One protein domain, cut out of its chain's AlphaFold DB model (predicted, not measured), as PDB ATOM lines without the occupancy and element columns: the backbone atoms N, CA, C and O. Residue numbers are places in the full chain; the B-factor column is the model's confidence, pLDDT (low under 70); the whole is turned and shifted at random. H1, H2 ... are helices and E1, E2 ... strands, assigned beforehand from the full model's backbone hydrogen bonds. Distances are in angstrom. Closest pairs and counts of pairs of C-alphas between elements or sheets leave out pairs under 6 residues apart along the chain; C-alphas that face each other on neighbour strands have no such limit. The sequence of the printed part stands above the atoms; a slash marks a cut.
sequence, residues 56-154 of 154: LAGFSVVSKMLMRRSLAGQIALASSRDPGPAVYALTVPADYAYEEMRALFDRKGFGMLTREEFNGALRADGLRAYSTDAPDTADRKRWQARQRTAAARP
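What this domain is: This is residues 56 to 154 of the 154 residues of an uncharacterized protein of Sphingopyxis sp. PAMC25046 (UniProt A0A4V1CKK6). A tiny two-stranded hairpin, E1 and E2, lies in the middle, with H1, H2 and H3 clustered crosswise at one end. The long loop of residues 75 to 87 and the long helix H4 lie toward the other end, where residues 145 to 154 stick out. The printed part has 99 residues, in the order H1, E1, E2, H2, H3, H4, with one antiparallel sheet, and its class is mostly helix. It is elongated, 50 by 28 by 26 A, and only just loose, close to compact, with a radius of gyration of the C-alphas of 15.4 A.

Where its parts are: Find C-alpha 72 at (-38.284, -25.646, 45.658), where E1, residues 72 to 74, begins; E2 is residues 88 to 90. H1 is residues 61 to 68, H2 residues 94 to 108, 20.7 A long, and H3 residues 115 to 124, 14.0 A long. H4, residues 135 to 151, runs 24.5 A to C-alpha 151 at (-42.253, -6.473, 62.016).

How they stand to each other: Look first at the hairpin E1 and E2, antiparallel at 148 degrees, where N 73 and O 89 are 2.9 A apart, within hydrogen-bond range. From there, the closest C-alphas of H1 and E1, Leu 66 and Ala 72, are 5.2 A apart. H2 touches H1 with its residues 97 to 101 alone, about perpendicular at 74 degrees; their closest C-alphas, Leu 66 and Met 101, are 7.4 A apart. H1 touches H3, about perpendicular at 79 degrees; their closest C-alphas, Val 62 and Ala 121, are 6.5 A apart. H2 and H3 are close but not clearly touching, with C-alphas 98 and 118 closest at 6.9 A. H4 touches no helix. In H1, H2, H3 and H4 every O i to N i+4 pair is within hydrogen-bond range.

The domain as a whole: The farthest C-alphas, Gly 111 and Pro 154, are 51.3 A apart. The printed part has no cut, and the link from E1 to E2 is long. Look for pLDDT under 70 at residues 56 to 59, 76 to 86, 110, 131 to 144 and 147 to 154 of this model.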
ATOM      1  N   LEU A  56     -48.174 -22.037  39.534       52.84
ATOM      2  CA  LEU A  56     -48.204 -23.408  40.073       52.84
ATOM      3  C   LEU A  56     -49.151 -24.365  39.329       52.84
ATOM      4  O   LEU A  56     -49.008 -25.579  39.453       52.84
ATOM      5  N   ALA A  57     -50.121 -23.849  38.571       55.12
ATOM      6  CA  ALA A  57     -51.048 -24.656  37.782       55.12
ATOM      7  C   ALA A  57     -50.344 -25.407  36.634       55.12
ATOM      8  O   ALA A  57     -50.674 -26.574  36.396       55.12
ATOM      9  N   GLY A  58     -49.337 -24.787  36.003       61.56
ATOM     10  CA  GLY A  58     -48.605 -25.329  34.852       61.56
ATOM     11  C   GLY A  58     -47.550 -26.385  35.189       61.56
ATOM     12  O   GLY A  58     -47.156 -27.145  34.314       61.56
ATOM     13  N   PHE A  59     -47.144 -26.480  36.457       68.81
ATOM     14  CA  PHE A  59     -46.043 -27.348  36.875       68.81
ATOM     15  C   PHE A  59     -46.382 -28.840  36.806       68.81
ATOM     16  O   PHE A  59     -47.505 -29.264  37.133       68.81
ATOM     17  N   SER A  60     -45.378 -29.652  36.469       75.88
ATOM     18  CA  SER A  60     -45.444 -31.107  36.588       75.88
ATOM     19  C   SER A  60     -45.737 -31.553  38.028       75.88
ATOM     20  O   SER A  60     -45.599 -30.807  39.004       75.88
ATOM     21  N   VAL A  61     -46.156 -32.811  38.187       79.69
ATOM     22  CA  VAL A  61     -46.417 -33.399  39.513       79.69
ATOM     23  C   VAL A  61     -45.158 -33.370  40.387       79.69
ATOM     24  O   VAL A  61     -45.264 -33.115  41.585       79.69
ATOM     25  N   VAL A  62     -43.978 -33.577  39.791       81.75
ATOM     26  CA  VAL A  62     -42.680 -33.531  40.482       81.75
ATOM     27  C   VAL A  62     -42.453 -32.134  41.059       81.75
ATOM     28  O   VAL A  62     -42.267 -31.988  42.266       81.75
ATOM     29  N   SER A  63     -42.588 -31.098  40.236       81.12
ATOM     30  CA  SER A  63     -42.371 -29.707  40.642       81.12
ATOM     31  C   SER A  63     -43.407 -29.202  41.646       81.12
ATOM     32  O   SER A  63     -43.061 -28.523  42.612       81.12
ATOM     33  N   LYS A  64     -44.675 -29.610  41.521       81.56
ATOM     34  CA  LYS A  64     -45.706 -29.330  42.538       81.56
ATOM     35  C   LYS A  64     -45.356 -29.935  43.897       81.56
ATOM     36  O   LYS A  64     -45.593 -29.309  44.930       81.56
ATOM     37  N   MET A  65     -44.813 -31.149  43.911       81.75
ATOM     38  CA  MET A  65     -44.409 -31.823  45.146       81.75
ATOM     39  C   MET A  65     -43.159 -31.186  45.761       81.75
ATOM     40  O   MET A  65     -43.142 -30.980  46.973       81.75
ATOM     41  N   LEU A  66     -42.182 -30.789  44.940       84.12
ATOM     42  CA  LEU A  66     -41.016 -30.021  45.390       84.12
ATOM     43  C   LEU A  66     -41.432 -28.727  46.104       84.12
ATOM     44  O   LEU A  66     -40.948 -28.440  47.198       84.12
ATOM     45  N   MET A  67     -42.391 -27.992  45.533       80.88
ATOM     46  CA  MET A  67     -42.925 -26.763  46.128       80.88
ATOM     47  C   MET A  67     -43.698 -27.036  47.426       80.88
ATOM     48  O   MET A  67     -43.507 -26.341  48.420       80.88
ATOM     49  N   ARG A  68     -44.538 -28.084  47.465       80.50
ATOM     50  CA  ARG A  68     -45.292 -28.473  48.678       80.50
ATOM     51  C   ARG A  68     -44.403 -28.889  49.848       80.50
ATOM     52  O   ARG A  68     -44.833 -28.771  50.989       80.50
ATOM     53  N   ARG A  69     -43.205 -29.402  49.570       78.00
ATOM     54  CA  ARG A  69     -42.212 -29.780  50.585       78.00
ATOM     55  C   ARG A  69     -41.161 -28.712  50.856       78.00
ATOM     56  O   ARG A  69     -40.214 -28.982  51.585       78.00
ATOM     57  N   SER A  70     -41.304 -27.525  50.270       78.75
ATOM     58  CA  SER A  70     -40.334 -26.439  50.429       78.75
ATOM     59  C   SER A  70     -38.914 -26.795  49.954       78.75
ATOM     60  O   SER A  70     -37.957 -26.137  50.355       78.75
ATOM     61  N   LEU A  71     -38.778 -27.801  49.076       81.62
ATOM     62  CA  LEU A  71     -37.526 -28.185  48.397       81.62
ATOM     63  C   LEU A  71     -37.275 -27.332  47.145       81.62
ATOM     64  O   LEU A  71     -36.156 -27.240  46.645       81.62
ATOM     65  N   ALA A  72     -38.336 -26.706  46.643       82.19
ATOM     66  CA  ALA A  72     -38.284 -25.646  45.658       82.19
ATOM     67  C   ALA A  72     -39.106 -24.459  46.150       82.19
ATOM     68  O   ALA A  72     -40.064 -24.611  46.912       82.19
ATOM     69  N   GLY A  73     -38.730 -23.272  45.696       75.50
ATOM     70  CA  GLY A  73     -39.420 -22.046  46.036       75.50
ATOM     71  C   GLY A  73     -39.199 -20.980  44.984       75.50
ATOM     72  O   GLY A  73     -38.296 -21.053  44.153       75.50
ATOM     73  N   GLN A  74     -40.049 -19.965  45.032       75.00
ATOM     74  CA  GLN A  74     -39.787 -18.737  44.308       75.00
ATOM     75  C   GLN A  74     -38.522 -18.092  44.889       75.00
ATOM     76  O   GLN A  74     -38.363 -18.050  46.109       75.00
ATOM     77  N   ILE A  75     -37.627 -17.615  44.033       71.00
ATOM     78  CA  ILE A  75     -36.390 -16.928  44.417       71.00
ATOM     79  C   ILE A  75     -36.415 -15.474  43.943       71.00
ATOM     80  O   ILE A  75     -35.995 -14.611  44.705       71.00
ATOM     81  N   ALA A  76     -37.024 -15.179  42.787       60.38
ATOM     82  CA  ALA A  76     -37.178 -13.809  42.286       60.38
ATOM     83  C   ALA A  76     -38.646 -13.339  42.198       60.38
ATOM     84  O   ALA A  76     -39.578 -14.146  42.158       60.38
ATOM     85  N   LEU A  77     -38.801 -12.012  42.134       58.44
ATOM     86  CA  LEU A  77     -39.784 -11.151  42.814       58.44
ATOM     87  C   LEU A  77     -39.612 -11.170  44.334       58.44
ATOM     88  O   LEU A  77     -40.147 -12.028  45.040       58.44
ATOM     89  N   ALA A  78     -38.861 -10.190  44.831       55.50
ATOM     90  CA  ALA A  78     -38.837  -9.876  46.254       55.50
ATOM     91  C   ALA A  78     -40.112  -9.119  46.664       55.50
ATOM     92  O   ALA A  78     -40.534  -9.198  47.815       55.50
ATOM     93  N   SER A  79     -40.744  -8.415  45.720       56.00
ATOM     94  CA  SER A  79     -41.957  -7.629  45.919       56.00
ATOM     95  C   SER A  79     -43.002  -7.942  44.848       56.00
ATOM     96  O   SER A  79     -42.663  -8.154  43.690       56.00
ATOM     97  N   SER A  80     -44.290  -7.881  45.198       58.75
ATOM     98  CA  SER A  80     -45.394  -7.934  44.223       58.75
ATOM     99  C   SER A  80     -45.414  -6.743  43.254       58.75
ATOM    100  O   SER A  80     -46.180  -6.750  42.296       58.75
ATOM    101  N   ARG A  81     -44.590  -5.719  43.512       57.31
ATOM    102  CA  ARG A  81     -44.408  -4.537  42.656       57.31
ATOM    103  C   ARG A  81     -43.272  -4.689  41.638       57.31
ATOM    104  O   ARG A  81     -43.110  -3.796  40.815       57.31
ATOM    105  N   ASP A  82     -42.494  -5.773  41.695       59.47
ATOM    106  CA  ASP A  82     -41.442  -6.025  40.708       59.47
ATOM    107  C   ASP A  82     -42.070  -6.547  39.400       59.47
ATOM    108  O   ASP A  82     -42.786  -7.546  39.433       59.47
ATOM    109  N   PRO A  83     -41.802  -5.927  38.237       58.16
ATOM    110  CA  PRO A  83     -42.380  -6.344  36.953       58.16
ATOM    111  C   PRO A  83     -41.703  -7.585  36.338       58.16
ATOM    112  O   PRO A  83     -42.045  -7.992  35.229       58.16
ATOM    113  N   GLY A  84     -40.717  -8.177  37.020       62.59
ATOM    114  CA  GLY A  84     -39.997  -9.354  36.533       62.59
ATOM    115  C   GLY A  84     -40.840 -10.638  36.589       62.59
ATOM    116  O   GLY A  84     -41.777 -10.725  37.378       62.59
ATOM    117  N   PRO A  85     -40.517 -11.667  35.784       63.91
ATOM    118  CA  PRO A  85     -41.163 -12.972  35.888       63.91
ATOM    119  C   PRO A  85     -40.763 -13.696  37.184       63.91
ATOM    120  O   PRO A  85     -39.624 -13.602  37.644       63.91
ATOM    121  N   ALA A  86     -41.691 -14.467  37.760       67.50
ATOM    122  CA  ALA A  86     -41.425 -15.304  38.930       67.50
ATOM    123  C   ALA A  86     -40.385 -16.373  38.599       67.50
ATOM    124  O   ALA A  86     -40.653 -17.300  37.836       67.50
ATOM    125  N   VAL A  87     -39.197 -16.249  39.192       73.25
ATOM    126  CA  VAL A  87     -38.135 -17.250  39.059       73.25
ATOM    127  C   VAL A  87     -38.274 -18.247  40.194       73.25
ATOM    128  O   VAL A  87     -38.291 -17.860  41.363       73.25
ATOM    129  N   TYR A  88     -38.334 -19.528  39.850       79.56
ATOM    130  CA  TYR A  88     -38.365 -20.635  40.797       79.56
ATOM    131  C   TYR A  88     -37.043 -21.393  40.747       79.56
ATOM    132  O   TYR A  88     -36.482 -21.613  39.673       79.56
ATOM    133  N   ALA A  89     -36.546 -21.812  41.905       81.69
ATOM    134  CA  ALA A  89     -35.391 -22.695  41.976       81.69
ATOM    135  C   ALA A  89     -35.486 -23.640  43.169       81.69
ATOM    136  O   ALA A  89     -36.329 -23.486  44.060       81.69
ATOM    137  N   LEU A  90     -34.590 -24.621  43.177       83.88
ATOM    138  CA  LEU A  90     -34.371 -25.470  44.336       83.88
ATOM    139  C   LEU A  90     -33.814 -24.650  45.507       83.88
ATOM    140  O   LEU A  90     -32.940 -23.803  45.337       83.88
ATOM    141  N   THR A  91     -34.321 -24.926  46.706       80.25
ATOM    142  CA  THR A  91     -33.872 -24.317  47.973       80.25
ATOM    143  C   THR A  91     -32.790 -25.143  48.666       80.25
ATOM    144  O   THR A  91     -32.188 -24.685  49.635       80.25
ATOM    145  N   VAL A  92     -32.548 -26.351  48.163       80.25
ATOM    146  CA  VAL A  92     -31.612 -27.349  48.682       80.25
ATOM    147  C   VAL A  92     -30.825 -27.967  47.523       80.25
ATOM    148  O   VAL A  92     -31.320 -27.943  46.392       80.25
ATOM    149  N   PRO A  93     -29.644 -28.561  47.771       84.25
ATOM    150  CA  PRO A  93     -28.875 -29.249  46.737       84.25
ATOM    151  C   PRO A  93     -29.714 -30.255  45.940       84.25
ATOM    152  O   PRO A  93     -30.568 -30.952  46.496       84.25
ATOM    153  N   ALA A  94     -29.455 -30.346  44.634       83.19
ATOM    154  CA  ALA A  94     -30.251 -31.164  43.720       83.19
ATOM    155  C   ALA A  94     -30.263 -32.653  44.101       83.19
ATOM    156  O   ALA A  94     -31.303 -33.297  43.982       83.19
ATOM    157  N   ASP A  95     -29.150 -33.178  44.618       85.19
ATOM    158  CA  ASP A  95     -29.060 -34.564  45.090       85.19
ATOM    159  C   ASP A  95     -29.972 -34.831  46.285       85.19
ATOM    160  O   ASP A  95     -30.696 -35.824  46.307       85.19
ATOM    161  N   TYR A  96     -30.003 -33.901  47.241       86.25
ATOM    162  CA  TYR A  96     -30.880 -33.999  48.400       86.25
ATOM    163  C   TYR A  96     -32.355 -33.919  47.986       86.25
ATOM    164  O   TYR A  96     -33.171 -34.737  48.407       86.25
ATOM    165  N   ALA A  97     -32.699 -32.970  47.106       86.94
ATOM    166  CA  ALA A  97     -34.051 -32.859  46.561       86.94
ATOM    167  C   ALA A  97     -34.474 -34.132  45.810       86.94
ATOM    168  O   ALA A  97     -35.628 -34.547  45.918       86.94
ATOM    169  N   TYR A  98     -33.557 -34.754  45.066       89.06
ATOM    170  CA  TYR A  98     -33.813 -35.990  44.337       89.06
ATOM    171  C   TYR A  98     -34.118 -37.164  45.275       89.06
ATOM    172  O   TYR A  98     -35.150 -37.813  45.100       89.06
ATOM    173  N   GLU A  99     -33.278 -37.414  46.283       89.19
ATOM    174  CA  GLU A  99     -33.481 -38.525  47.226       89.19
ATOM    175  C   GLU A  99     -34.790 -38.368  48.015       89.19
ATOM    176  O   GLU A  99     -35.586 -39.305  48.110       89.19
ATOM    177  N   GLU A 100     -35.093 -37.152  48.475       87.88
ATOM    178  CA  GLU A 100     -36.359 -36.839  49.148       87.88
ATOM    179  C   GLU A 100     -37.584 -37.101  48.260       87.88
ATOM    180  O   GLU A 100     -38.619 -37.613  48.713       87.88
ATOM    181  N   MET A 101     -37.479 -36.744  46.980       86.75
ATOM    182  CA  MET A 101     -38.541 -36.942  45.999       86.75
ATOM    183  C   MET A 101     -38.715 -38.410  45.634       86.75
ATOM    184  O   MET A 101     -39.849 -38.885  45.554       86.75
ATOM    185  N   ARG A 102     -37.615 -39.143  45.478       85.50
ATOM    186  CA  ARG A 102     -37.618 -40.585  45.247       85.50
ATOM    187  C   ARG A 102     -38.292 -41.318  46.407       85.50
ATOM    188  O   ARG A 102     -39.224 -42.085  46.168       85.50
ATOM    189  N   ALA A 103     -37.908 -41.017  47.648       85.44
ATOM    190  CA  ALA A 103     -38.517 -41.604  48.841       85.44
ATOM    191  C   ALA A 103     -40.022 -41.290  48.943       85.44
ATOM    192  O   ALA A 103     -40.827 -42.139  49.334       85.44
ATOM    193  N   LEU A 104     -40.443 -40.080  48.555       82.50
ATOM    194  CA  LEU A 104     -41.863 -39.716  48.521       82.50
ATOM    195  C   LEU A 104     -42.636 -40.477  47.450       82.50
ATOM    196  O   LEU A 104     -43.764 -40.903  47.704       82.50
ATOM    197  N   PHE A 105     -42.067 -40.604  46.256       79.69
ATOM    198  CA  PHE A 105     -42.709 -41.288  45.140       79.69
ATOM    199  C   PHE A 105     -42.900 -42.772  45.442       79.69
ATOM    200  O   PHE A 105     -43.991 -43.298  45.197       79.69
ATOM    201  N   ASP A 106     -41.909 -43.390  46.079       80.38
ATOM    202  CA  ASP A 106     -41.987 -44.763  46.558       80.38
ATOM    203  C   ASP A 106     -43.065 -44.911  47.647       80.38
ATOM    204  O   ASP A 106     -44.053 -45.627  47.472       80.38
ATOM    205  N   ARG A 107     -43.004 -44.086  48.705       78.12
ATOM    206  CA  ARG A 107     -43.991 -44.100  49.805       78.12
ATOM    207  C   ARG A 107     -45.430 -43.843  49.346       78.12
ATOM    208  O   ARG A 107     -46.380 -44.323  49.963       78.12
ATOM    209  N   LYS A 108     -45.630 -43.032  48.305       76.00
ATOM    210  CA  LYS A 108     -46.963 -42.709  47.762       76.00
ATOM    211  C   LYS A 108     -47.440 -43.707  46.702       76.00
ATOM    212  O   LYS A 108     -48.602 -43.616  46.287       76.00
ATOM    213  N   GLY A 109     -46.589 -44.647  46.284       72.69
ATOM    214  CA  GLY A 109     -46.881 -45.621  45.235       72.69
ATOM    215  C   GLY A 109     -47.012 -44.986  43.849       72.69
ATOM    216  O   GLY A 109     -47.819 -45.437  43.036       72.69
ATOM    217  N   PHE A 110     -46.281 -43.897  43.588       68.88
ATOM    218  CA  PHE A 110     -46.240 -43.249  42.274       68.88
ATOM    219  C   PHE A 110     -45.259 -43.919  41.299       68.88
ATOM    220  O   PHE A 110     -45.325 -43.624  40.104       68.88
ATOM    221  N   GLY A 111     -44.427 -44.844  41.790       73.00
ATOM    222  CA  GLY A 111     -43.373 -45.542  41.047       73.00
ATOM    223  C   GLY A 111     -41.979 -45.036  41.423       73.00
ATOM    224  O   GLY A 111     -41.858 -44.095  42.205       73.00
ATOM    225  N   MET A 112     -40.927 -45.646  40.872       75.75
ATOM    226  CA  MET A 112     -39.573 -45.101  41.004       75.75
ATOM    227  C   MET A 112     -39.443 -43.833  40.164       75.75
ATOM    228  O   MET A 112     -39.795 -43.843  38.989       75.75
ATOM    229  N   LEU A 113     -38.928 -42.766  40.776       80.88
ATOM    230  CA  LEU A 113     -38.537 -41.540  40.088       80.88
ATOM    231  C   LEU A 113     -37.066 -41.652  39.678       80.88
ATOM    232  O   LEU A 113     -36.185 -41.724  40.546       80.88
ATOM    233  N   THR A 114     -36.778 -41.659  38.378       82.50
ATOM    234  CA  THR A 114     -35.384 -41.666  37.911       82.50
ATOM    235  C   THR A 114     -34.780 -40.264  37.962       82.50
ATOM    236  O   THR A 114     -35.475 -39.244  37.982       82.50
ATOM    237  N   ARG A 115     -33.447 -40.195  37.988       83.50
ATOM    238  CA  ARG A 115     -32.720 -38.920  37.976       83.50
ATOM    239  C   ARG A 115     -32.943 -38.140  36.676       83.50
ATOM    240  O   ARG A 115     -32.988 -36.912  36.689       83.50
ATOM    241  N   GLU A 116     -33.138 -38.840  35.562       79.19
ATOM    242  CA  GLU A 116     -33.485 -38.239  34.271       79.19
ATOM    243  C   GLU A 116     -34.883 -37.621  34.295       79.19
ATOM    244  O   GLU A 116     -35.048 -36.490  33.844       79.19
ATOM    245  N   GLU A 117     -35.871 -38.314  34.869       79.31
ATOM    246  CA  GLU A 117     -37.233 -37.793  35.030       79.31
ATOM    247  C   GLU A 117     -37.260 -36.562  35.940       79.31
ATOM    248  O   GLU A 117     -37.931 -35.576  35.636       79.31
ATOM    249  N   PHE A 118     -36.487 -36.592  37.026       85.88
ATOM    250  CA  PHE A 118     -36.330 -35.456  37.928       85.88
ATOM    251  C   PHE A 118     -35.726 -34.239  37.212       85.88
ATOM    252  O   PHE A 118     -36.325 -33.165  37.197       85.88
ATOM    253  N   ASN A 119     -34.584 -34.412  36.543       83.62
ATOM    254  CA  ASN A 119     -33.923 -33.329  35.808       83.62
ATOM    255  C   ASN A 119     -34.735 -32.852  34.595       83.62
ATOM    256  O   ASN A 119     -34.650 -31.685  34.206       83.62
ATOM    257  N   GLY A 120     -35.499 -33.752  33.977       78.25
ATOM    258  CA  GLY A 120     -36.442 -33.436  32.911       78.25
ATOM    259  C   GLY A 120     -37.577 -32.552  33.416       78.25
ATOM    260  O   GLY A 120     -37.885 -31.547  32.779       78.25
ATOM    261  N   ALA A 121     -38.139 -32.861  34.588       81.56
ATOM    262  CA  ALA A 121     -39.172 -32.046  35.219       81.56
ATOM    263  C   ALA A 121     -38.659 -30.648  35.591       81.56
ATOM    264  O   ALA A 121     -39.320 -29.663  35.275       81.56
ATOM    265  N   LEU A 122     -37.461 -30.543  36.180       83.31
ATOM    266  CA  LEU A 122     -36.869 -29.240  36.505       83.31
ATOM    267  C   LEU A 122     -36.690 -28.366  35.258       83.31
ATOM    268  O   LEU A 122     -37.061 -27.196  35.271       83.31
ATOM    269  N   ARG A 123     -36.171 -28.941  34.164       81.38
ATOM    270  CA  ARG A 123     -35.994 -28.223  32.893       81.38
ATOM    271  C   ARG A 123     -37.320 -27.828  32.252       81.38
ATOM    272  O   ARG A 123     -37.453 -26.691  31.816       81.38
ATOM    273  N   ALA A 124     -38.283 -28.747  32.204       75.56
ATOM    274  CA  ALA A 124     -39.592 -28.496  31.605       75.56
ATOM    275  C   ALA A 124     -40.366 -27.399  32.351       75.56
ATOM    276  O   ALA A 124     -40.989 -26.552  31.721       75.56
ATOM    277  N   ASP A 125     -40.277 -27.386  33.681       75.94
ATOM    278  CA  ASP A 125     -40.973 -26.419  34.533       75.94
ATOM    279  C   ASP A 125     -40.148 -25.143  34.806       75.94
ATOM    280  O   ASP A 125     -40.586 -24.269  35.554       75.94
ATOM    281  N   GLY A 126     -38.952 -25.021  34.218       76.44
ATOM    282  CA  GLY A 126     -38.089 -23.844  34.359       76.44
ATOM    283  C   GLY A 126     -37.516 -23.634  35.766       76.44
ATOM    284  O   GLY A 126     -37.151 -22.512  36.119       76.44
ATOM    285  N   LEU A 127     -37.434 -24.691  36.580       79.88
ATOM    286  CA  LEU A 127     -36.811 -24.639  37.900       79.88
ATOM    287  C   LEU A 127     -35.294 -24.591  37.766       79.88
ATOM    288  O   LEU A 127     -34.658 -25.520  37.261       79.88
ATOM    289  N   ARG A 128     -34.701 -23.510  38.271       80.56
ATOM    290  CA  ARG A 128     -33.248 -23.379  38.340       80.56
ATOM    291  C   ARG A 128     -32.661 -24.327  39.392       80.56
ATOM    292  O   ARG A 128     -33.309 -24.682  40.384       80.56
ATOM    293  N   ALA A 129     -31.411 -24.721  39.167       77.81
ATOM    294  CA  ALA A 129     -30.638 -25.474  40.146       77.81
ATOM    295  C   ALA A 129     -30.418 -24.646  41.421       77.81
ATOM    296  O   ALA A 129     -30.495 -23.415  41.408       77.81
ATOM    297  N   TYR A 130     -30.133 -25.343  42.518       75.62
ATOM    298  CA  TYR A 130     -29.744 -24.699  43.762       75.62
ATOM    299  C   TYR A 130     -28.477 -23.875  43.557       75.62
ATOM    300  O   TYR A 130     -27.478 -24.384  43.054       75.62
ATOM    301  N   SER A 131     -28.527 -22.613  43.965       67.25
ATOM    302  CA  SER A 131     -27.357 -21.748  44.013       67.25
ATOM    303  C   SER A 131     -27.442 -20.856  45.242       67.25
ATOM    304  O   SER A 131     -28.412 -20.113  45.433       67.25
ATOM    305  N   THR A 132     -26.419 -20.935  46.088       61.25
ATOM    306  CA  THR A 132     -26.225 -20.019  47.219       61.25
ATOM    307  C   THR A 132     -25.839 -18.621  46.760       61.25
ATOM    308  O   THR A 132     -26.157 -17.658  47.458       61.25
ATOM    309  N   ASP A 133     -25.218 -18.535  45.583       59.28
ATOM    310  CA  ASP A 133     -24.517 -17.349  45.090       59.28
ATOM    311  C   ASP A 133     -25.312 -16.614  44.010       59.28
ATOM    312  O   ASP A 133     -24.877 -15.581  43.502       59.28
ATOM    313  N   ALA A 134     -26.490 -17.127  43.641       61.75
ATOM    314  CA  ALA A 134     -27.351 -16.419  42.713       61.75
ATOM    315  C   ALA A 134     -27.766 -15.059  43.324       61.75
ATOM    316  O   ALA A 134     -28.194 -14.994  44.483       61.75
ATOM    317  N   PRO A 135     -27.652 -13.958  42.560       61.28
ATOM    318  CA  PRO A 135     -27.954 -12.615  43.059       61.28
ATOM    319  C   PRO A 135     -29.398 -12.513  43.580       61.28
ATOM    320  O   PRO A 135     -29.646 -11.918  44.629       61.28
ATOM    321  N   ASP A 136     -30.327 -13.226  42.936       61.47
ATOM    322  CA  ASP A 136     -31.739 -13.307  43.319       61.47
ATOM    323  C   ASP A 136     -31.946 -13.884  44.740       61.47
ATOM    324  O   ASP A 136     -32.807 -13.429  45.499       61.47
ATOM    325  N   THR A 137     -31.142 -14.877  45.150       60.28
ATOM    326  CA  THR A 137     -31.218 -15.489  46.491       60.28
ATOM    327  C   THR A 137     -30.728 -14.528  47.569       60.28
ATOM    328  O   THR A 137     -31.277 -14.504  48.677       60.28
ATOM    329  N   ALA A 138     -29.704 -13.729  47.257       64.38
ATOM    330  CA  ALA A 138     -29.173 -12.713  48.156       64.38
ATOM    331  C   ALA A 138     -30.179 -11.571  48.366       64.38
ATOM    332  O   ALA A 138     -30.427 -11.178  49.509       64.38
ATOM    333  N   ASP A 139     -30.819 -11.093  47.298       62.84
ATOM    334  CA  ASP A 139     -31.816 -10.021  47.375       62.84
ATOM    335  C   ASP A 139     -33.070 -10.437  48.147       62.84
ATOM    336  O   ASP A 139     -33.571  -9.680  48.989       62.84
ATOM    337  N   ARG A 140     -33.525 -11.682  47.972       64.75
ATOM    338  CA  ARG A 140     -34.630 -12.239  48.760       64.75
ATOM    339  C   ARG A 140     -34.285 -12.347  50.246       64.75
ATOM    340  O   ARG A 140     -35.105 -11.963  51.080       64.75
ATOM    341  N   LYS A 141     -33.078 -12.812  50.600       67.62
ATOM    342  CA  LYS A 141     -32.609 -12.845  52.002       67.62
ATOM    343  C   LYS A 141     -32.567 -11.440  52.609       67.62
ATOM    344  O   LYS A 141     -33.060 -11.247  53.719       67.62
ATOM    345  N   ARG A 142     -32.056 -10.445  51.870       69.56
ATOM    346  CA  ARG A 142     -32.037  -9.032  52.301       69.56
ATOM    347  C   ARG A 142     -33.449  -8.480  52.501       69.56
ATOM    348  O   ARG A 142     -33.704  -7.782  53.479       69.56
ATOM    349  N   TRP A 143     -34.384  -8.788  51.603       68.88
ATOM    350  CA  TRP A 143     -35.784  -8.386  51.747       68.88
ATOM    351  C   TRP A 143     -36.460  -9.039  52.962       68.88
ATOM    352  O   TRP A 143     -37.062  -8.329  53.766       68.88
ATOM    353  N   GLN A 144     -36.297 -10.351  53.160       69.94
ATOM    354  CA  GLN A 144     -36.847 -11.061  54.323       69.94
ATOM    355  C   GLN A 144     -36.267 -10.546  55.646       69.94
ATOM    356  O   GLN A 144     -37.001 -10.413  56.624       69.94
ATOM    357  N   ALA A 145     -34.970 -10.217  55.678       73.44
ATOM    358  CA  ALA A 145     -34.336  -9.592  56.834       73.44
ATOM    359  C   ALA A 145     -34.965  -8.224  57.147       73.44
ATOM    360  O   ALA A 145     -35.375  -7.995  58.282       73.44
ATOM    361  N   ARG A 146     -35.146  -7.356  56.136       70.56
ATOM    362  CA  ARG A 146     -35.814  -6.048  56.294       70.56
ATOM    363  C   ARG A 146     -37.246  -6.173  56.815       70.56
ATOM    364  O   ARG A 146     -37.631  -5.418  57.701       70.56
ATOM    365  N   GLN A 147     -38.016  -7.137  56.308       69.19
ATOM    366  CA  GLN A 147     -39.382  -7.402  56.773       69.19
ATOM    367  C   GLN A 147     -39.417  -7.870  58.232       69.19
ATOM    368  O   GLN A 147     -40.233  -7.388  59.009       69.19
ATOM    369  N   ARG A 148     -38.502  -8.764  58.631       64.19
ATOM    370  CA  ARG A 148     -38.389  -9.221  60.025       64.19
ATOM    371  C   ARG A 148     -38.044  -8.083  60.980       64.19
ATOM    372  O   ARG A 148     -38.639  -8.001  62.046       64.19
ATOM    373  N   THR A 149     -37.129  -7.194  60.596       67.44
ATOM    374  CA  THR A 149     -36.784  -6.016  61.405       67.44
ATOM    375  C   THR A 149     -37.935  -5.009  61.472       67.44
ATOM    376  O   THR A 149     -38.171  -4.436  62.530       67.44
ATOM    377  N   ALA A 150     -38.680  -4.813  60.377       62.28
ATOM    378  CA  ALA A 150     -39.857  -3.942  60.357       62.28
ATOM    379  C   ALA A 150     -41.012  -4.490  61.212       62.28
ATOM    380  O   ALA A 150     -41.661  -3.720  61.910       62.28
ATOM    381  N   ALA A 151     -41.233  -5.807  61.204       60.00
ATOM    382  CA  ALA A 151     -42.253  -6.473  62.016       60.00
ATOM    383  C   ALA A 151     -41.885  -6.578  63.509       60.00
ATOM    384  O   ALA A 151     -42.761  -6.785  64.339       60.00
ATOM    385  N   ALA A 152     -40.599  -6.457  63.852       57.47
ATOM    386  CA  ALA A 152     -40.101  -6.466  65.229       57.47
ATOM    387  C   ALA A 152     -40.029  -5.062  65.864       57.47
ATOM    388  O   ALA A 152     -39.553  -4.930  66.991       57.47
ATOM    389  N   ARG A 153     -40.462  -4.013  65.150       46.22
ATOM    390  CA  ARG A 153     -40.590  -2.659  65.699       46.22
ATOM    391  C   ARG A 153     -41.966  -2.547  66.385       46.22
ATOM    392  O   ARG A 153     -42.950  -2.791  65.690       46.22
ATOM    393  N   PRO A 154     -42.025  -2.263  67.702       53.41
ATOM    394  CA  PRO A 154     -43.276  -2.176  68.459       53.41
ATOM    395  C   PRO A 154     -44.171  -1.026  67.991       53.41
ATOM    396  O   PRO A 154     -43.624  -0.025  67.466       53.41
TER     397      PRO A 154